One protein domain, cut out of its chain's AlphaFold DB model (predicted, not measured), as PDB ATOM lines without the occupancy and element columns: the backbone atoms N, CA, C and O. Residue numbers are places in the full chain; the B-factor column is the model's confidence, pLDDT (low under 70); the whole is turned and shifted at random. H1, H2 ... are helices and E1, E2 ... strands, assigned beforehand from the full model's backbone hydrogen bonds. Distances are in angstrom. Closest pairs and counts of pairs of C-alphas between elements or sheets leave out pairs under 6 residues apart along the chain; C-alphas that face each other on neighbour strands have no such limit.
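What this domain is: This is residues 70 to 182 and 692 to 713 of the 716 residues of an uncharacterized protein of Lentisphaerae bacterium (UniProt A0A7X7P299). A twisted sheet of five strands, E1 to E5, has one helix, H1, over one face, while E6 folds back past the other face. From this body a long hairpin, E7 and E8, reaches far beyond one end and makes much of the length, and at the other end residues 103 to 108 stick out in a loop. The printed part has 135 residues with one named helix and eight named strands, in the order E1 E2 E3 E4 H1 E5 E6 E7 E8, and its class is mostly strand. The sheet's order is E1 E2 E3 E4 E5, antiparallel throughout. The whole is only just loose, close to compact, with a radius of gyration of the C-alphas of 17.4 A and spans of 68 by 31 by 31 A.

How they stand to each other: E1, residues 78 to 80, E2, residues 89 to 94, E3, residues 113 to 120, and E4, residues 126 to 132, form a meander, each strand the antiparallel neighbour of the one before. N 80 and O 89 of the hairpin E1 and E2 are 3.0 A apart, within hydrogen-bond range. So are N 92 and O 115 of the hairpin E2 and E3, at 3.0 A, and N 116 and O 130 of the hairpin E3 and E4, at 2.8 A. H1, residues 140 to 153, is on the sheet at a height over the sheet of 8.6 A, over E2 and E3. It runs slantwise to the strands, at 51 degrees to E2 on the local plane, and the sheet with H1 on one face makes two layers. The closest C-alphas of H1 and E3 are those of Val 151 and His 118, 6.3 A apart. Every O i to N i+4 pair of H1 is within hydrogen-bond range. E5, residues 165 to 172, is an edge strand beside E4, with N 129 and O 168 at 2.9 A, within hydrogen-bond range. E6, residues 174 to 181, pairs with no named strand. Its closest C-alpha pair with E4 is Pro 174 and Glu 126, 6.6 A. E7, residues 692 to 695, and E8, residues 701 to 712, form a hairpin, with N 694 and O 702 at 2.9 A, within hydrogen-bond range. The closest C-alphas of E8 and E6, those of Val 705 and Val 175, are 7.7 A apart. H1 and E8 are apart.

Where its parts are: E1 begins at C-alpha 78, at (44.885, -28.897, -69.200). E3 is 21.2 A long from first to last C-alpha, E5 20.4 A and H1 20.0 A. H1 begins at C-alpha 140, at (51.930, -33.414, -66.503). E8, the longest strand with 12 residues, is 35.2 A long and ends at C-alpha 712, at (36.067, -17.030, -66.978).

The domain as a whole: The two C-alphas farthest apart are those of Glu 105 and Ser 698, 67.8 A. Residues 183 to 691 are not printed, and C-alphas 182 and 692 are 30.8 A apart across this cut. The links E2 to E3 and H1 to E5 are long. The mean pLDDT of the printed part is 76.3, and 38 residues are under 70, among them residues 80 to 86, 178 to 182 and 695 to 700.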
ATOM      1  N   TRP A  70      37.375 -20.798 -60.591       79.38
ATOM      2  CA  TRP A  70      37.820 -19.761 -59.653       79.38
ATOM      3  C   TRP A  70      38.687 -20.316 -58.509       79.38
ATOM      4  O   TRP A  70      39.403 -19.573 -57.839       79.38
ATOM      5  N   ARG A  71      38.631 -21.633 -58.281       82.69
ATOM      6  CA  ARG A  71      39.355 -22.349 -57.219       82.69
ATOM      7  C   ARG A  71      40.549 -23.143 -57.733       82.69
ATOM      8  O   ARG A  71      41.093 -23.943 -56.977       82.69
ATOM      9  N   THR A  72      40.924 -22.945 -58.993       81.31
ATOM     10  CA  THR A  72      42.131 -23.516 -59.586       81.31
ATOM     11  C   THR A  72      43.155 -22.430 -59.885       81.31
ATOM     12  O   THR A  72      42.816 -21.247 -59.925       81.31
ATOM     13  N   ALA A  73      44.401 -22.841 -60.096       70.19
ATOM     14  CA  ALA A  73      45.463 -21.986 -60.602       70.19
ATOM     15  C   ALA A  73      45.585 -22.163 -62.121       70.19
ATOM     16  O   ALA A  73      45.393 -23.261 -62.650       70.19
ATOM     17  N   ARG A  74      45.889 -21.071 -62.833       67.19
ATOM     18  CA  ARG A  74      45.919 -21.045 -64.309       67.19
ATOM     19  C   ARG A  74      46.929 -22.016 -64.916       67.19
ATOM     20  O   ARG A  74      46.627 -22.653 -65.918       67.19
ATOM     21  N   ASP A  75      48.099 -22.156 -64.300       58.91
ATOM     22  CA  ASP A  75      49.180 -23.058 -64.727       58.91
ATOM     23  C   ASP A  75      48.802 -24.544 -64.622       58.91
ATOM     24  O   ASP A  75      49.437 -25.406 -65.227       58.91
ATOM     25  N   GLN A  76      47.746 -24.848 -63.869       72.88
ATOM     26  CA  GLN A  76      47.277 -26.204 -63.647       72.88
ATOM     27  C   GLN A  76      46.138 -26.619 -64.584       72.88
ATOM     28  O   GLN A  76      45.609 -27.719 -64.411       72.88
ATOM     29  N   ILE A  77      45.758 -25.807 -65.572       76.81
ATOM     30  CA  ILE A  77      44.696 -26.142 -66.528       76.81
ATOM     31  C   ILE A  77      45.268 -26.951 -67.700       76.81
ATOM     32  O   ILE A  77      46.269 -26.587 -68.307       76.81
ATOM     33  N   LEU A  78      44.610 -28.062 -68.030       73.88
ATOM     34  CA  LEU A  78      44.885 -28.897 -69.200       73.88
ATOM     35  C   LEU A  78      43.645 -28.987 -70.082       73.88
ATOM     36  O   LEU A  78      42.525 -28.992 -69.576       73.88
ATOM     37  N   VAL A  79      43.850 -29.130 -71.387       77.56
ATOM     38  CA  VAL A  79      42.782 -29.238 -72.386       77.56
ATOM     39  C   VAL A  79      42.983 -30.418 -73.322       77.56
ATOM     40  O   VAL A  79      44.097 -30.922 -73.475       77.56
ATOM     41  N   HIS A  80      41.885 -30.873 -73.921       69.88
ATOM     42  CA  HIS A  80      41.866 -31.963 -74.888       69.88
ATOM     43  C   HIS A  80      40.829 -31.698 -75.998       69.88
ATOM     44  O   HIS A  80      39.721 -31.262 -75.674       69.88
ATOM     45  N   PRO A  81      41.121 -32.008 -77.277       62.06
ATOM     46  CA  PRO A  81      42.396 -32.524 -77.796       62.06
ATOM     47  C   PRO A  81      43.539 -31.493 -77.687       62.06
ATOM     48  O   PRO A  81      43.269 -30.301 -77.555       62.06
ATOM     49  N   PRO A  82      44.814 -31.925 -77.682       49.56
ATOM     50  CA  PRO A  82      45.940 -30.997 -77.747       49.56
ATOM     51  C   PRO A  82      45.982 -30.318 -79.126       49.56
ATOM     52  O   PRO A  82      45.874 -31.002 -80.142       49.56
ATOM     53  N   GLY A  83      46.176 -29.000 -79.168       47.44
ATOM     54  CA  GLY A  83      46.203 -28.214 -80.409       47.44
ATOM     55  C   GLY A  83      45.267 -27.013 -80.338       47.44
ATOM     56  O   GLY A  83      44.835 -26.643 -79.251       47.44
ATOM     57  N   ASP A  84      44.959 -26.410 -81.481       42.03
ATOM     58  CA  ASP A  84      43.967 -25.339 -81.543       42.03
ATOM     59  C   ASP A  84      42.569 -25.947 -81.371       42.03
ATOM     60  O   ASP A  84      42.264 -26.990 -81.952       42.03
ATOM     61  N   GLY A  85      41.751 -25.334 -80.512       50.06
ATOM     62  CA  GLY A  85      40.396 -25.787 -80.201       50.06
ATOM     63  C   GLY A  85      39.454 -25.865 -81.423       50.06
ATOM     64  O   GLY A  85      39.875 -25.719 -82.569       50.06
ATOM     65  N   PRO A  86      38.145 -26.076 -81.211       57.53
ATOM     66  CA  PRO A  86      37.451 -26.049 -79.926       57.53
ATOM     67  C   PRO A  86      37.826 -27.242 -79.042       57.53
ATOM     68  O   PRO A  86      37.851 -28.391 -79.488       57.53
ATOM     69  N   TYR A  87      38.124 -26.977 -77.767       72.81
ATOM     70  CA  TYR A  87      38.462 -28.050 -76.834       72.81
ATOM     71  C   TYR A  87      37.197 -28.797 -76.403       72.81
ATOM     72  O   TYR A  87      36.185 -28.211 -76.021       72.81
ATOM     73  N   GLN A  88      37.265 -30.123 -76.428       77.06
ATOM     74  CA  GLN A  88      36.171 -31.004 -76.019       77.06
ATOM     75  C   GLN A  88      36.186 -31.265 -74.512       77.06
ATOM     76  O   GLN A  88      35.152 -31.598 -73.929       77.06
ATOM     77  N   ALA A  89      37.345 -31.106 -73.869       81.62
ATOM     78  CA  ALA A  89      37.487 -31.295 -72.438       81.62
ATOM     79  C   ALA A  89      38.532 -30.377 -71.803       81.62
ATOM     80  O   ALA A  89      39.494 -29.952 -72.444       81.62
ATOM     81  N   ILE A  90      38.346 -30.122 -70.510       85.00
ATOM     82  CA  ILE A  90      39.222 -29.321 -69.658       85.00
ATOM     83  C   ILE A  90      39.422 -30.035 -68.312       85.00
ATOM     84  O   ILE A  90      38.472 -30.573 -67.741       85.00
ATOM     85  N   SER A  91      40.656 -30.060 -67.809       84.75
ATOM     86  CA  SER A  91      41.055 -30.707 -66.553       84.75
ATOM     87  C   SER A  91      41.881 -29.768 -65.689       84.75
ATOM     88  O   SER A  91      42.829 -29.156 -66.176       84.75
ATOM     89  N   PHE A  92      41.552 -29.670 -64.405       87.50
ATOM     90  CA  PHE A  92      42.266 -28.814 -63.462       87.50
ATOM     91  C   PHE A  92      42.085 -29.283 -62.007       87.50
ATOM     92  O   PHE A  92      41.061 -29.884 -61.666       87.50
ATOM     93  N   PRO A  93      43.072 -29.056 -61.123       87.69
ATOM     94  CA  PRO A  93      42.912 -29.278 -59.691       87.69
ATOM     95  C   PRO A  93      42.013 -28.223 -59.048       87.69
ATOM     96  O   PRO A  93      41.975 -27.085 -59.501       87.69
ATOM     97  N   ILE A  94      41.342 -28.562 -57.952       88.25
ATOM     98  CA  ILE A  94      40.587 -27.606 -57.138       88.25
ATOM     99  C   ILE A  94      40.874 -27.805 -55.651       88.25
ATOM    100  O   ILE A  94      41.129 -28.924 -55.202       88.25
ATOM    101  N   VAL A  95      40.740 -26.720 -54.889       85.62
ATOM    102  CA  VAL A  95      40.635 -26.755 -53.422       85.62
ATOM    103  C   VAL A  95      39.157 -26.733 -53.020       85.62
ATOM    104  O   VAL A  95      38.366 -25.903 -53.496       85.62
ATOM    105  N   ARG A  96      38.748 -27.673 -52.168       77.00
ATOM    106  CA  ARG A  96      37.377 -27.830 -51.666       77.00
ATOM    107  C   ARG A  96      37.179 -27.111 -50.330       77.00
ATOM    108  O   ARG A  96      38.109 -26.742 -49.635       77.00
ATOM    109  N   GLY A  97      35.911 -26.888 -49.978       69.50
ATOM    110  CA  GLY A  97      35.520 -26.195 -48.743       69.50
ATOM    111  C   GLY A  97      35.353 -24.686 -48.921       69.50
ATOM    112  O   GLY A  97      35.697 -24.136 -49.954       69.50
ATOM    113  N   ASN A  98      34.761 -23.992 -47.953       64.38
ATOM    114  CA  ASN A  98      34.567 -22.533 -48.035       64.38
ATOM    115  C   ASN A  98      35.727 -21.740 -47.426       64.38
ATOM    116  O   ASN A  98      35.652 -20.516 -47.347       64.38
ATOM    117  N   GLU A  99      36.774 -22.440 -47.001       66.88
ATOM    118  CA  GLU A  99      37.932 -21.829 -46.377       66.88
ATOM    119  C   GLU A  99      38.796 -21.095 -47.412       66.88
ATOM    120  O   GLU A  99      38.823 -21.473 -48.592       66.88
ATOM    121  N   PRO A 100      39.507 -20.034 -46.997       65.81
ATOM    122  CA  PRO A 100      40.523 -19.409 -47.825       65.81
ATOM    123  C   PRO A 100      41.572 -20.444 -48.246       65.81
ATOM    124  O   PRO A 100      42.070 -21.200 -47.417       65.81
ATOM    125  N   ILE A 101      41.933 -20.451 -49.527       70.25
ATOM    126  CA  ILE A 101      43.015 -21.302 -50.037       70.25
ATOM    127  C   ILE A 101      44.332 -20.845 -49.397       70.25
ATOM    128  O   ILE A 101      44.726 -19.688 -49.569       70.25
ATOM    129  N   THR A 102      44.999 -21.738 -48.665       72.19
ATOM    130  CA  THR A 102      46.288 -21.494 -48.003       72.19
ATOM    131  C   THR A 102      47.440 -22.120 -48.784       72.19
ATOM    132  O   THR A 102      47.268 -23.153 -49.425       72.19
ATOM    133  N   LEU A 103      48.619 -21.499 -48.709       74.19
ATOM    134  CA  LEU A 103      49.864 -22.074 -49.217       74.19
ATOM    135  C   LEU A 103      50.497 -22.960 -48.140       74.19
ATOM    136  O   LEU A 103      50.430 -22.627 -46.953       74.19
ATOM    137  N   ASN A 104      51.119 -24.057 -48.553       74.44
ATOM    138  CA  ASN A 104      51.934 -24.897 -47.685       74.44
ATOM    139  C   ASN A 104      53.310 -24.247 -47.406       74.44
ATOM    140  O   ASN A 104      53.630 -23.177 -47.930       74.44
ATOM    141  N   GLU A 105      54.132 -24.876 -46.558       68.50
ATOM    142  CA  GLU A 105      55.448 -24.347 -46.137       68.50
ATOM    143  C   GLU A 105      56.438 -24.142 -47.302       68.50
ATOM    144  O   GLU A 105      57.396 -23.380 -47.177       68.50
ATOM    145  N   GLU A 106      56.181 -24.770 -48.451       66.00
ATOM    146  CA  GLU A 106      56.981 -24.688 -49.678       66.00
ATOM    147  C   GLU A 106      56.444 -23.634 -50.666       66.00
ATOM    148  O   GLU A 106      57.019 -23.434 -51.735       66.00
ATOM    149  N   GLY A 107      55.359 -22.935 -50.311       59.47
ATOM    150  CA  GLY A 107      54.726 -21.915 -51.147       59.47
ATOM    151  C   GLY A 107      53.800 -22.470 -52.234       59.47
ATOM    152  O   GLY A 107      53.405 -21.714 -53.120       59.47
ATOM    153  N   ASN A 108      53.435 -23.753 -52.169       69.25
ATOM    154  CA  ASN A 108      52.532 -24.416 -53.111       69.25
ATOM    155  C   ASN A 108      51.105 -24.512 -52.546       69.25
ATOM    156  O   ASN A 108      50.891 -24.455 -51.336       69.25
ATOM    157  N   ILE A 109      50.112 -24.657 -53.425       74.19
ATOM    158  CA  ILE A 109      48.722 -24.923 -53.027       74.19
ATOM    159  C   ILE A 109      48.538 -26.436 -52.881       74.19
ATOM    160  O   ILE A 109      48.815 -27.174 -53.827       74.19
ATOM    161  N   ASP A 110      48.020 -26.883 -51.736       79.25
ATOM    162  CA  ASP A 110      47.597 -28.273 -51.551       79.25
ATOM    163  C   ASP A 110      46.231 -28.481 -52.224       79.25
ATOM    164  O   ASP A 110      45.221 -27.886 -51.842       79.25
ATOM    165  N   TRP A 111      46.203 -29.299 -53.275       85.19
ATOM    166  CA  TRP A 111      45.014 -29.537 -54.094       85.19
ATOM    167  C   TRP A 111      44.224 -30.756 -53.604       85.19
ATOM    168  O   TRP A 111      44.743 -31.869 -53.595       85.19
ATOM    169  N   ASP A 112      42.935 -30.588 -53.303       85.88
ATOM    170  CA  ASP A 112      42.107 -31.674 -52.754       85.88
ATOM    171  C   ASP A 112      41.614 -32.668 -53.817       85.88
ATOM    172  O   ASP A 112      41.502 -33.872 -53.567       85.88
ATOM    173  N   ALA A 113      41.269 -32.168 -55.009       88.38
ATOM    174  CA  ALA A 113      40.637 -32.963 -56.061       88.38
ATOM    175  C   ALA A 113      41.069 -32.524 -57.465       88.38
ATOM    176  O   ALA A 113      41.402 -31.363 -57.685       88.38
ATOM    177  N   THR A 114      40.991 -33.433 -58.439       89.88
ATOM    178  CA  THR A 114      41.088 -33.100 -59.874       89.88
ATOM    179  C   THR A 114      39.700 -33.140 -60.492       89.88
ATOM    180  O   THR A 114      38.990 -34.130 -60.325       89.88
ATOM    181  N   VAL A 115      39.310 -32.094 -61.217       90.75
ATOM    182  CA  VAL A 115      38.030 -32.026 -61.928       90.75
ATOM    183  C   VAL A 115      38.279 -32.036 -63.426       90.75
ATOM    184  O   VAL A 115      39.133 -31.306 -63.919       90.75
ATOM    185  N   VAL A 116      37.503 -32.847 -64.136       90.06
ATOM    186  CA  VAL A 116      37.458 -32.905 -65.595       90.06
ATOM    187  C   VAL A 116      36.041 -32.585 -66.044       90.06
ATOM    188  O   VAL A 116      35.091 -33.199 -65.559       90.06
ATOM    189  N   TYR A 117      35.900 -31.638 -66.963       89.56
ATOM    190  CA  TYR A 117      34.676 -31.422 -67.728       89.56
ATOM    191  C   TYR A 117      34.923 -31.899 -69.150       89.56
ATOM    192  O   TYR A 117      35.927 -31.507 -69.744       89.56
ATOM    193  N   HIS A 118      34.032 -32.717 -69.698       88.19
ATOM    194  CA  HIS A 118      34.169 -33.227 -71.059       88.19
ATOM    195  C   HIS A 118      32.821 -33.432 -71.740       88.19
ATOM    196  O   HIS A 118      31.811 -33.731 -71.093       88.19
ATOM    197  N   LEU A 119      32.833 -33.304 -73.063       85.81
ATOM    198  CA  LEU A 119      31.758 -33.770 -73.923       85.81
ATOM    199  C   LEU A 119      31.908 -35.280 -74.142       85.81
ATOM    200  O   LEU A 119      32.975 -35.758 -74.524       85.81
ATOM    201  N   LYS A 120      30.835 -36.033 -73.899       84.31
ATOM    202  CA  LYS A 120      30.717 -37.431 -74.304       84.31
ATOM    203  C   LYS A 120      29.827 -37.519 -75.534       84.31
ATOM    204  O   LYS A 120      28.623 -37.259 -75.449       84.31
ATOM    205  N   ASP A 121      30.415 -37.965 -76.635       72.81
ATOM    206  CA  ASP A 121      29.682 -38.253 -77.861       72.81
ATOM    207  C   ASP A 121      28.831 -39.520 -77.690       72.81
ATOM    208  O   ASP A 121      29.298 -40.566 -77.227       72.81
ATOM    209  N   GLY A 122      27.546 -39.422 -78.031       72.62
ATOM    210  CA  GLY A 122      26.582 -40.506 -77.875       72.62
ATOM    211  C   GLY A 122      25.199 -40.144 -78.413       72.62
ATOM    212  O   GLY A 122      24.988 -39.069 -78.969       72.62
ATOM    213  N   THR A 123      24.237 -41.046 -78.229       70.38
ATOM    214  CA  THR A 123      22.822 -40.791 -78.541       70.38
ATOM    215  C   THR A 123      21.994 -41.042 -77.276       70.38
ATOM    216  O   THR A 123      21.567 -42.182 -77.067       70.38
ATOM    217  N   PRO A 124      21.768 -40.028 -76.416       74.12
ATOM    218  CA  PRO A 124      22.115 -38.603 -76.575       74.12
ATOM    219  C   PRO A 124      23.582 -38.262 -76.237       74.12
ATOM    220  O   PRO A 124      24.226 -38.989 -75.482       74.12
ATOM    221  N   SER A 125      24.103 -37.149 -76.773       80.31
ATOM    222  CA  SER A 125      25.382 -36.568 -76.330       80.31
ATOM    223  C   SER A 125      25.223 -35.960 -74.936       80.31
ATOM    224  O   SER A 125      24.146 -35.473 -74.590       80.31
ATOM    225  N   GLU A 126      26.279 -35.962 -74.124       85.69
ATOM    226  CA  GLU A 126      26.210 -35.526 -72.724       85.69
ATOM    227  C   GLU A 126      27.416 -34.671 -72.328       85.69
ATOM    228  O   GLU A 126      28.555 -35.045 -72.600       85.69
ATOM    229  N   VAL A 127      27.191 -33.571 -71.603       86.44
ATOM    230  CA  VAL A 127      28.272 -32.862 -70.898       86.44
ATOM    231  C   VAL A 127      28.420 -33.480 -69.515       86.44
ATOM    232  O   VAL A 127      27.483 -33.478 -68.707       86.44
ATOM    233  N   ARG A 128      29.604 -34.019 -69.226       89.81
ATOM    234  CA  ARG A 128      29.898 -34.741 -67.987       89.81
ATOM    235  C   ARG A 128      30.975 -34.031 -67.180       89.81
ATOM    236  O   ARG A 128      31.825 -33.322 -67.708       89.81
ATOM    237  N   ARG A 129      30.914 -34.239 -65.866       91.25
ATOM    238  CA  ARG A 129      31.928 -33.798 -64.910       91.25
ATOM    239  C   ARG A 129      32.435 -34.991 -64.119       91.25
ATOM    240  O   ARG A 129      31.659 -35.619 -63.395       91.25
ATOM    241  N   THR A 130      33.729 -35.249 -64.213       91.75
ATOM    242  CA  THR A 130      34.439 -36.307 -63.489       91.75
ATOM    243  C   THR A 130      35.304 -35.678 -62.405       91.75
ATOM    244  O   THR A 130      36.058 -34.748 -62.673       91.75
ATOM    245  N   VAL A 131      35.195 -36.158 -61.167       91.75
ATOM    246  CA  VAL A 131      36.017 -35.702 -60.037       91.75
ATOM    247  C   VAL A 131      36.839 -36.858 -59.507       91.75
ATOM    248  O   VAL A 131      36.275 -37.905 -59.223       91.75
ATOM    249  N   PHE A 132      38.133 -36.640 -59.313       91.12
ATOM    250  CA  PHE A 132      39.044 -37.577 -58.667       91.12
ATOM    251  C   PHE A 132      39.371 -37.088 -57.253       91.12
ATOM    252  O   PHE A 132      39.998 -36.035 -57.111       91.12
ATOM    253  N   GLU A 133      38.932 -37.820 -56.226       86.56
ATOM    254  CA  GLU A 133      39.040 -37.419 -54.814       86.56
ATOM    255  C   GLU A 133      39.295 -38.624 -53.881       86.56
ATOM    256  O   GLU A 133      38.471 -39.540 -53.849       86.56
ATOM    257  N   PRO A 134      40.385 -38.631 -53.086       84.75
ATOM    258  CA  PRO A 134      41.417 -37.595 -52.993       84.75
ATOM    259  C   PRO A 134      42.268 -37.506 -54.268       84.75
ATOM    260  O   PRO A 134      42.405 -38.483 -55.013       84.75
ATOM    261  N   ARG A 135      42.833 -36.324 -54.538       82.25
ATOM    262  CA  ARG A 135      43.804 -36.152 -55.621       82.25
ATOM    263  C   ARG A 135      45.064 -36.972 -55.336       82.25
ATOM    264  O   ARG A 135      45.569 -37.003 -54.220       82.25
ATOM    265  N   THR A 136      45.582 -37.597 -56.386       83.94
ATOM    266  CA  THR A 136      46.916 -38.200 -56.398       83.94
ATOM    267  C   THR A 136      47.848 -37.278 -57.169       83.94
ATOM    268  O   THR A 136      47.456 -36.755 -58.216       83.94
ATOM    269  N   GLU A 137      49.071 -37.094 -56.682       80.00
ATOM    270  CA  GLU A 137      50.102 -36.356 -57.411       80.00
ATOM    271  C   GLU A 137      50.498 -37.122 -58.680       80.00
ATOM    272  O   GLU A 137      50.993 -38.247 -58.618       80.00
ATOM    273  N   LEU A 138      50.218 -36.517 -59.835       81.06
ATOM    274  CA  LEU A 138      50.471 -37.058 -61.169       81.06
ATOM    275  C   LEU A 138      51.333 -36.064 -61.948       81.06
ATOM    276  O   LEU A 138      51.105 -34.852 -61.887       81.06
ATOM    277  N   THR A 139      52.276 -36.569 -62.739       73.75
ATOM    278  CA  THR A 139      53.067 -35.733 -63.652       73.75
ATOM    279  C   THR A 139      52.186 -35.112 -64.744       73.75
ATOM    280  O   THR A 139      51.081 -35.579 -65.025       73.75
ATOM    281  N   ALA A 140      52.673 -34.063 -65.416       63.84
ATOM    282  CA  ALA A 140      51.930 -33.414 -66.503       63.84
ATOM    283  C   ALA A 140      51.539 -34.392 -67.632       63.84
ATOM    284  O   ALA A 140      50.420 -34.329 -68.141       63.84
ATOM    285  N   ALA A 141      52.423 -35.338 -67.976       63.53
ATOM    286  CA  ALA A 141      52.155 -36.366 -68.983       63.53
ATOM    287  C   ALA A 141      51.094 -37.380 -68.520       63.53
ATOM    288  O   ALA A 141      50.191 -37.724 -69.281       63.53
ATOM    289  N   GLU A 142      51.148 -37.816 -67.259       79.81
ATOM    290  CA  GLU A 142      50.150 -38.730 -66.685       79.81
ATOM    291  C   GLU A 142      48.780 -38.067 -66.548       79.81
ATOM    292  O   GLU A 142      47.757 -38.706 -66.780       79.81
ATOM    293  N   ARG A 143      48.738 -36.767 -66.236       78.75
ATOM    294  CA  ARG A 143      47.498 -35.985 -66.217       78.75
ATOM    295  C   ARG A 143      46.889 -35.807 -67.603       78.75
ATOM    296  O   ARG A 143      45.670 -35.881 -67.737       78.75
ATOM    297  N   ALA A 144      47.713 -35.578 -68.626       71.88
ATOM    298  CA  ALA A 144      47.248 -35.517 -70.009       71.88
ATOM    299  C   ALA A 144      46.662 -36.867 -70.452       71.88
ATOM    300  O   ALA A 144      45.600 -36.900 -71.071       71.88
ATOM    301  N   LEU A 145      47.292 -37.982 -70.059       79.00
ATOM    302  CA  LEU A 145      46.770 -39.324 -70.326       79.00
ATOM    303  C   LEU A 145      45.495 -39.620 -69.521       79.00
ATOM    304  O   LEU A 145      44.550 -40.190 -70.059       79.00
ATOM    305  N   GLN A 146      45.422 -39.176 -68.260       88.75
ATOM    306  CA  GLN A 146      44.204 -39.251 -67.450       88.75
ATOM    307  C   GLN A 146      43.041 -38.522 -68.129       88.75
ATOM    308  O   GLN A 146      41.948 -39.076 -68.189       88.75
ATOM    309  N   LEU A 147      43.275 -37.310 -68.643       85.69
ATOM    310  CA  LEU A 147      42.277 -36.527 -69.370       85.69
ATOM    311  C   LEU A 147      41.843 -37.227 -70.665       85.69
ATOM    312  O   LEU A 147      40.647 -37.396 -70.881       85.69
ATOM    313  N   ALA A 148      42.792 -37.675 -71.489       80.62
ATOM    314  CA  ALA A 148      42.493 -38.367 -72.742       80.62
ATOM    315  C   ALA A 148      41.650 -39.636 -72.515       80.62
ATOM    316  O   ALA A 148      40.668 -39.856 -73.221       80.62
ATOM    317  N   ASN A 149      41.974 -40.424 -71.484       87.25
ATOM    318  CA  ASN A 149      41.210 -41.623 -71.136       87.25
ATOM    319  C   ASN A 149      39.797 -41.284 -70.632       87.25
ATOM    320  O   ASN A 149      38.850 -41.964 -71.008       87.25
ATOM    321  N   VAL A 150      39.626 -40.205 -69.851       88.56
ATOM    322  CA  VAL A 150      38.289 -39.758 -69.408       88.56
ATOM    323  C   VAL A 150      37.401 -39.364 -70.586       88.56
ATOM    324  O   VAL A 150      36.204 -39.650 -70.584       88.56
ATOM    325  N   VAL A 151      37.984 -38.719 -71.597       86.56
ATOM    326  CA  VAL A 151      37.270 -38.366 -72.829       86.56
ATOM    327  C   VAL A 151      36.915 -39.622 -73.623       86.56
ATOM    328  O   VAL A 151      35.767 -39.769 -74.032       86.56
ATOM    329  N   ALA A 152      37.869 -40.543 -73.794       85.06
ATOM    330  CA  ALA A 152      37.681 -41.765 -74.573       85.06
ATOM    331  C   ALA A 152      36.631 -42.714 -73.967       85.06
ATOM    332  O   ALA A 152      35.757 -43.202 -74.683       85.06
ATOM    333  N   ASP A 153      36.688 -42.946 -72.654       85.19
ATOM    334  CA  ASP A 153      35.770 -43.854 -71.954       85.19
ATOM    335  C   ASP A 153      34.452 -43.158 -71.561       85.19
ATOM    336  O   ASP A 153      33.418 -43.789 -71.311       85.19
ATOM    337  N   GLY A 154      34.448 -41.822 -71.551       85.62
ATOM    338  CA  GLY A 154      33.301 -41.002 -71.182       85.62
ATOM    339  C   GLY A 154      33.031 -40.954 -69.672       85.62
ATOM    340  O   GLY A 154      32.002 -40.401 -69.263       85.62
ATOM    341  N   ASP A 155      33.915 -41.518 -68.854       88.69
ATOM    342  CA  ASP A 155      33.912 -41.485 -67.393       88.69
ATOM    343  C   ASP A 155      35.334 -41.679 -66.830       88.69
ATOM    344  O   ASP A 155      36.314 -41.738 -67.563       88.69
ATOM    345  N   GLY A 156      35.469 -41.694 -65.505       86.00
ATOM    346  CA  GLY A 156      36.748 -41.915 -64.824       86.00
ATOM    347  C   GLY A 156      37.178 -43.380 -64.664       86.00
ATOM    348  O   GLY A 156      38.057 -43.646 -63.840       86.00
ATOM    349  N   ALA A 157      36.576 -44.339 -65.374       82.88
ATOM    350  CA  ALA A 157      37.038 -45.726 -65.374       82.88
ATOM    351  C   ALA A 157      38.326 -45.877 -66.208       82.88
ATOM    352  O   ALA A 157      38.615 -45.070 -67.078       82.88
ATOM    353  N   ASN A 158      39.148 -46.889 -65.907       85.88
ATOM    354  CA  ASN A 158      40.385 -47.224 -66.648       85.88
ATOM    355  C   ASN A 158      41.420 -46.088 -66.818       85.88
ATOM    356  O   ASN A 158      42.318 -46.154 -67.657       85.88
ATOM    357  N   THR A 159      41.350 -45.065 -65.974       89.00
ATOM    358  CA  THR A 159      42.296 -43.946 -65.928       89.00
ATOM    359  C   THR A 159      43.087 -43.938 -64.613       89.00
ATOM    360  O   THR A 159      42.808 -44.707 -63.682       89.00
ATOM    361  N   TYR A 160      44.122 -43.098 -64.531       85.88
ATOM    362  CA  TYR A 160      44.838 -42.856 -63.282       85.88
ATOM    363  C   TYR A 160      43.861 -42.374 -62.208       85.88
ATOM    364  O   TYR A 160      42.979 -41.559 -62.471       85.88
ATOM    365  N   ASN A 161      44.028 -42.875 -60.983       86.50
ATOM    366  CA  ASN A 161      43.147 -42.578 -59.851       86.50
ATOM    367  C   ASN A 161      41.668 -43.003 -60.040       86.50
ATOM    368  O   ASN A 161      40.784 -42.477 -59.370       86.50
ATOM    369  N   SER A 162      41.386 -43.975 -60.917       86.81
ATOM    370  CA  SER A 162      40.020 -44.446 -61.224       86.81
ATOM    371  C   SER A 162      39.212 -44.925 -60.012       86.81
ATOM    372  O   SER A 162      38.005 -44.706 -59.962       86.81
ATOM    373  N   ALA A 163      39.856 -45.514 -58.997       85.94
ATOM    374  CA  ALA A 163      39.186 -45.947 -57.763       85.94
ATOM    375  C   ALA A 163      38.527 -44.789 -56.982       85.94
ATOM    376  O   ALA A 163      37.593 -45.014 -56.219       85.94
ATOM    377  N   ASN A 164      39.008 -43.565 -57.201       87.69
ATOM    378  CA  ASN A 164      38.565 -42.340 -56.544       87.69
ATOM    379  C   ASN A 164      37.772 -41.428 -57.497       87.69
ATOM    380  O   ASN A 164      37.559 -40.253 -57.201       87.69
ATOM    381  N   ALA A 165      37.375 -41.942 -58.666       90.56
ATOM    382  CA  ALA A 165      36.690 -41.174 -59.690       90.56
ATOM    383  C   ALA A 165      35.164 -41.226 -59.527       90.56
ATOM    384  O   ALA A 165      34.560 -42.295 -59.455       90.56
ATOM    385  N   LEU A 166      34.520 -40.060 -59.555       91.62
ATOM    386  CA  LEU A 166      33.068 -39.911 -59.567       91.62
ATOM    387  C   LEU A 166      32.643 -39.088 -60.783       91.62
ATOM    388  O   LEU A 166      32.954 -37.900 -60.871       91.62
ATOM    389  N   THR A 167      31.897 -39.706 -61.700       91.19
ATOM    390  CA  THR A 167      31.380 -39.047 -62.913       91.19
ATOM    391  C   THR A 167      29.901 -38.717 -62.758       91.19
ATOM    392  O   THR A 167      29.114 -39.557 -62.325       91.19
ATOM    393  N   ARG A 168      29.509 -37.497 -63.128       89.19
ATOM    394  CA  ARG A 168      28.113 -37.046 -63.138       89.19
ATOM    395  C   ARG A 168      27.775 -36.364 -64.462       89.19
ATOM    396  O   ARG A 168      28.493 -35.461 -64.884       89.19
ATOM    397  N   THR A 169      26.641 -36.735 -65.051       88.19
ATOM    398  CA  THR A 169      26.046 -36.015 -66.186       88.19
ATOM    399  C   THR A 169      25.473 -34.683 -65.706       88.19
ATOM    400  O   THR A 169      24.741 -34.629 -64.710       88.19
ATOM    401  N   LEU A 170      25.883 -33.595 -66.358       84.50
ATOM    402  CA  LEU A 170      25.430 -32.239 -66.058       84.50
ATOM    403  C   LEU A 170      24.314 -31.805 -67.001       84.50
ATOM    404  O   LEU A 170      23.350 -31.219 -66.527       84.50
ATOM    405  N   ILE A 171      24.454 -32.109 -68.292       80.81
ATOM    406  CA  ILE A 171      23.479 -31.791 -69.338       80.81
ATOM    407  C   ILE A 171      23.411 -32.956 -70.329       80.81
ATOM    408  O   ILE A 171      24.440 -33.541 -70.672       80.81
ATOM    409  N   GLU A 172      22.208 -33.256 -70.812       78.75
ATOM    410  CA  GLU A 172      21.942 -34.168 -71.928       78.75
ATOM    411  C   GLU A 172      21.542 -33.350 -73.169       78.75
ATOM    412  O   GLU A 172      20.831 -32.355 -73.048       78.75
ATOM    413  N   ASN A 173      21.959 -33.778 -74.363       70.38
ATOM    414  CA  ASN A 173      21.719 -33.114 -75.655       70.38
ATOM    415  C   ASN A 173      22.288 -31.682 -75.788       70.38
ATOM    416  O   ASN A 173      21.545 -30.745 -76.106       70.38
ATOM    417  N   PRO A 174      23.605 -31.471 -75.605       69.81
ATOM    418  CA  PRO A 174      24.226 -30.235 -76.064       69.81
ATOM    419  C   PRO A 174      24.097 -30.131 -77.598       69.81
ATOM    420  O   PRO A 174      24.369 -31.091 -78.319       69.81
ATOM    421  N   VAL A 175      23.649 -28.975 -78.095       60.47
ATOM    422  CA  VAL A 175      23.763 -28.581 -79.514       60.47
ATOM    423  C   VAL A 175      25.213 -28.244 -79.828       60.47
ATOM    424  O   VAL A 175      25.707 -28.589 -80.895       60.47
ATOM    425  N   GLU A 176      25.868 -27.546 -78.902       68.44
ATOM    426  CA  GLU A 176      27.168 -26.925 -79.111       68.44
ATOM    427  C   GLU A 176      27.898 -26.836 -77.772       68.44
ATOM    428  O   GLU A 176      27.319 -26.439 -76.758       68.44
ATOM    429  N   TRP A 177      29.163 -27.238 -77.766       71.44
ATOM    430  CA  TRP A 177      30.069 -27.118 -76.632       71.44
ATOM    431  C   TRP A 177      31.402 -26.624 -77.174       71.44
ATOM    432  O   TRP A 177      32.110 -27.371 -77.849       71.44
ATOM    433  N   GLU A 178      31.729 -25.369 -76.885       67.75
ATOM    434  CA  GLU A 178      33.002 -24.771 -77.271       67.75
ATOM    435  C   GLU A 178      33.732 -24.265 -76.033       67.75
ATOM    436  O   GLU A 178      33.261 -23.388 -75.304       67.75
ATOM    437  N   LEU A 179      34.913 -24.830 -75.808       63.03
ATOM    438  CA  LEU A 179      35.895 -24.307 -74.875       63.03
ATOM    439  C   LEU A 179      37.013 -23.657 -75.682       63.03
ATOM    440  O   LEU A 179      37.671 -24.329 -76.479       63.03
ATOM    441  N   ASN A 180      37.267 -22.382 -75.419       63.41
ATOM    442  CA  ASN A 180      38.383 -21.638 -75.984       63.41
ATOM    443  C   ASN A 180      39.267 -21.141 -74.841       63.41
ATOM    444  O   ASN A 180      38.800 -20.456 -73.934       63.41
ATOM    445  N   ILE A 181      40.551 -21.493 -74.869       59.19
ATOM    446  CA  ILE A 181      41.549 -20.902 -73.973       59.19
ATOM    447  C   ILE A 181      42.313 -19.872 -74.788       59.19
ATOM    448  O   ILE A 181      42.901 -20.219 -75.810       59.19
ATOM    449  N   SER A 182      42.304 -18.616 -74.340       56.31
ATOM    450  CA  SER A 182      43.160 -17.580 -74.924       56.31
ATOM    451  C   SER A 182      44.607 -17.925 -74.571       56.31
ATOM    452  O   SER A 182      45.002 -17.825 -73.410       56.31
ATOM    453  N   LYS A 692      16.212 -29.380 -76.595       73.31
ATOM    454  CA  LYS A 692      15.177 -30.359 -76.250       73.31
ATOM    455  C   LYS A 692      14.155 -30.418 -77.374       73.31
ATOM    456  O   LYS A 692      13.620 -29.392 -77.793       73.31
ATOM    457  N   ASP A 693      13.875 -31.621 -77.859       72.44
ATOM    458  CA  ASP A 693      12.813 -31.835 -78.836       72.44
ATOM    459  C   ASP A 693      11.474 -31.991 -78.095       72.44
ATOM    460  O   ASP A 693      11.276 -32.920 -77.308       72.44
ATOM    461  N   VAL A 694      10.534 -31.079 -78.346       71.12
ATOM    462  CA  VAL A 694       9.176 -31.123 -77.790       71.12
ATOM    463  C   VAL A 694       8.199 -31.535 -78.884       71.12
ATOM    464  O   VAL A 694       8.181 -30.983 -79.983       71.12
ATOM    465  N   ARG A 695       7.354 -32.528 -78.599       66.81
ATOM    466  CA  ARG A 695       6.379 -33.030 -79.571       66.81
ATOM    467  C   ARG A 695       5.183 -32.079 -79.693       66.81
ATOM    468  O   ARG A 695       4.439 -31.886 -78.731       66.81
ATOM    469  N   LEU A 696       4.971 -31.529 -80.887       63.53
ATOM    470  CA  LEU A 696       3.824 -30.695 -81.236       63.53
ATOM    471  C   LEU A 696       2.556 -31.521 -81.472       63.53
ATOM    472  O   LEU A 696       2.588 -32.712 -81.783       63.53
ATOM    473  N   ALA A 697       1.406 -30.847 -81.391       52.38
ATOM    474  CA  ALA A 697       0.094 -31.441 -81.646       52.38
ATOM    475  C   ALA A 697      -0.087 -31.945 -83.092       52.38
ATOM    476  O   ALA A 697      -0.913 -32.822 -83.325       52.38
ATOM    477  N   SER A 698       0.704 -31.441 -84.047       61.38
ATOM    478  CA  SER A 698       0.770 -31.938 -85.431       61.38
ATOM    479  C   SER A 698       1.484 -33.292 -85.558       61.38
ATOM    480  O   SER A 698       1.576 -33.836 -86.654       61.38
ATOM    481  N   GLY A 699       2.023 -33.833 -84.458       61.81
ATOM    482  CA  GLY A 699       2.880 -35.017 -84.459       61.81
ATOM    483  C   GLY A 699       4.331 -34.727 -84.852       61.81
ATOM    484  O   GLY A 699       5.149 -35.639 -84.778       61.81
ATOM    485  N   GLN A 700       4.652 -33.483 -85.223       65.81
ATOM    486  CA  GLN A 700       6.010 -33.033 -85.522       65.81
ATOM    487  C   GLN A 700       6.775 -32.718 -84.233       65.81
ATOM    488  O   GLN A 700       6.197 -32.222 -83.270       65.81
ATOM    489  N   ASN A 701       8.076 -32.989 -84.207       74.31
ATOM    490  CA  ASN A 701       8.948 -32.537 -83.126       74.31
ATOM    491  C   ASN A 701       9.408 -31.106 -83.433       74.31
ATOM    492  O   ASN A 701       9.848 -30.837 -84.548       74.31
ATOM    493  N   GLN A 702       9.300 -30.201 -82.462       73.06
ATOM    494  CA  GLN A 702       9.904 -28.874 -82.518       73.06
ATOM    495  C   GLN A 702      11.109 -28.846 -81.586       73.06
ATOM    496  O   GLN A 702      10.986 -29.149 -80.400       73.06
ATOM    497  N   ARG A 703      12.262 -28.467 -82.134       76.31
ATOM    498  CA  ARG A 703      13.495 -28.291 -81.374       76.31
ATOM    499  C   ARG A 703      13.494 -26.932 -80.685       76.31
ATOM    500  O   ARG A 703      13.350 -25.910 -81.353       76.31
ATOM    501  N   MET A 704      13.656 -26.931 -79.368       74.56
ATOM    502  CA  MET A 704      13.983 -25.743 -78.578       74.56
ATOM    503  C   MET A 704      15.488 -25.684 -78.372       74.56
ATOM    504  O   MET A 704      16.101 -26.733 -78.182       74.56
ATOM    505  N   VAL A 705      16.061 -24.483 -78.392       75.44
ATOM    506  CA  VAL A 705      17.487 -24.246 -78.145       75.44
ATOM    507  C   VAL A 705      17.621 -23.164 -77.077       75.44
ATOM    508  O   VAL A 705      16.880 -22.183 -77.097       75.44
ATOM    509  N   SER A 706      18.555 -23.356 -76.155       75.12
ATOM    510  CA  SER A 706      19.019 -22.340 -75.210       75.12
ATOM    511  C   SER A 706      20.538 -22.267 -75.265       75.12
ATOM    512  O   SER A 706      21.181 -23.293 -75.483       75.12
ATOM    513  N   SER A 707      21.110 -21.079 -75.086       73.25
ATOM    514  CA  SER A 707      22.553 -20.840 -75.151       73.25
ATOM    515  C   SER A 707      23.023 -20.026 -73.950       73.25
ATOM    516  O   SER A 707      22.391 -19.032 -73.589       73.25
ATOM    517  N   ALA A 708      24.156 -20.407 -73.372       71.88
ATOM    518  CA  ALA A 708      24.827 -19.690 -72.299       71.88
ATOM    519  C   ALA A 708      26.294 -19.438 -72.663       71.88
ATOM    520  O   ALA A 708      26.988 -20.310 -73.187       71.88
ATOM    521  N   PHE A 709      26.765 -18.232 -72.347       69.38
ATOM    522  CA  PHE A 709      28.131 -17.781 -72.585       69.38
ATOM    523  C   PHE A 709      28.764 -17.323 -71.271       69.38
ATOM    524  O   PHE A 709      28.147 -16.585 -70.497       69.38
ATOM    525  N   ALA A 710      30.013 -17.713 -71.039       63.91
ATOM    526  CA  ALA A 710      30.839 -17.081 -70.025       63.91
ATOM    527  C   ALA A 710      32.295 -16.989 -70.444       63.91
ATOM    528  O   ALA A 710      32.911 -17.968 -70.856       63.91
ATOM    529  N   GLU A 711      32.862 -15.820 -70.189       61.62
ATOM    530  CA  GLU A 711      34.295 -15.640 -70.065       61.62
ATOM    531  C   GLU A 711      34.675 -15.786 -68.589       61.62
ATOM    532  O   GLU A 711      34.077 -15.177 -67.694       61.62
ATOM    533  N   ILE A 712      35.617 -16.682 -68.318       69.56
ATOM    534  CA  ILE A 712      36.067 -17.030 -66.978       69.56
ATOM    535  C   ILE A 712      37.570 -16.855 -66.968       69.56
ATOM    536  O   ILE A 712      38.307 -17.626 -67.574       69.56
ATOM    537  N   VAL A 713      38.038 -15.860 -66.232       65.88
ATOM    538  CA  VAL A 713      39.461 -15.730 -65.952       65.88
ATOM    539  C   VAL A 713      39.739 -16.571 -64.701       65.88
ATOM    540  O   VAL A 713      39.259 -16.205 -63.622       65.88
TER     541      VAL A 713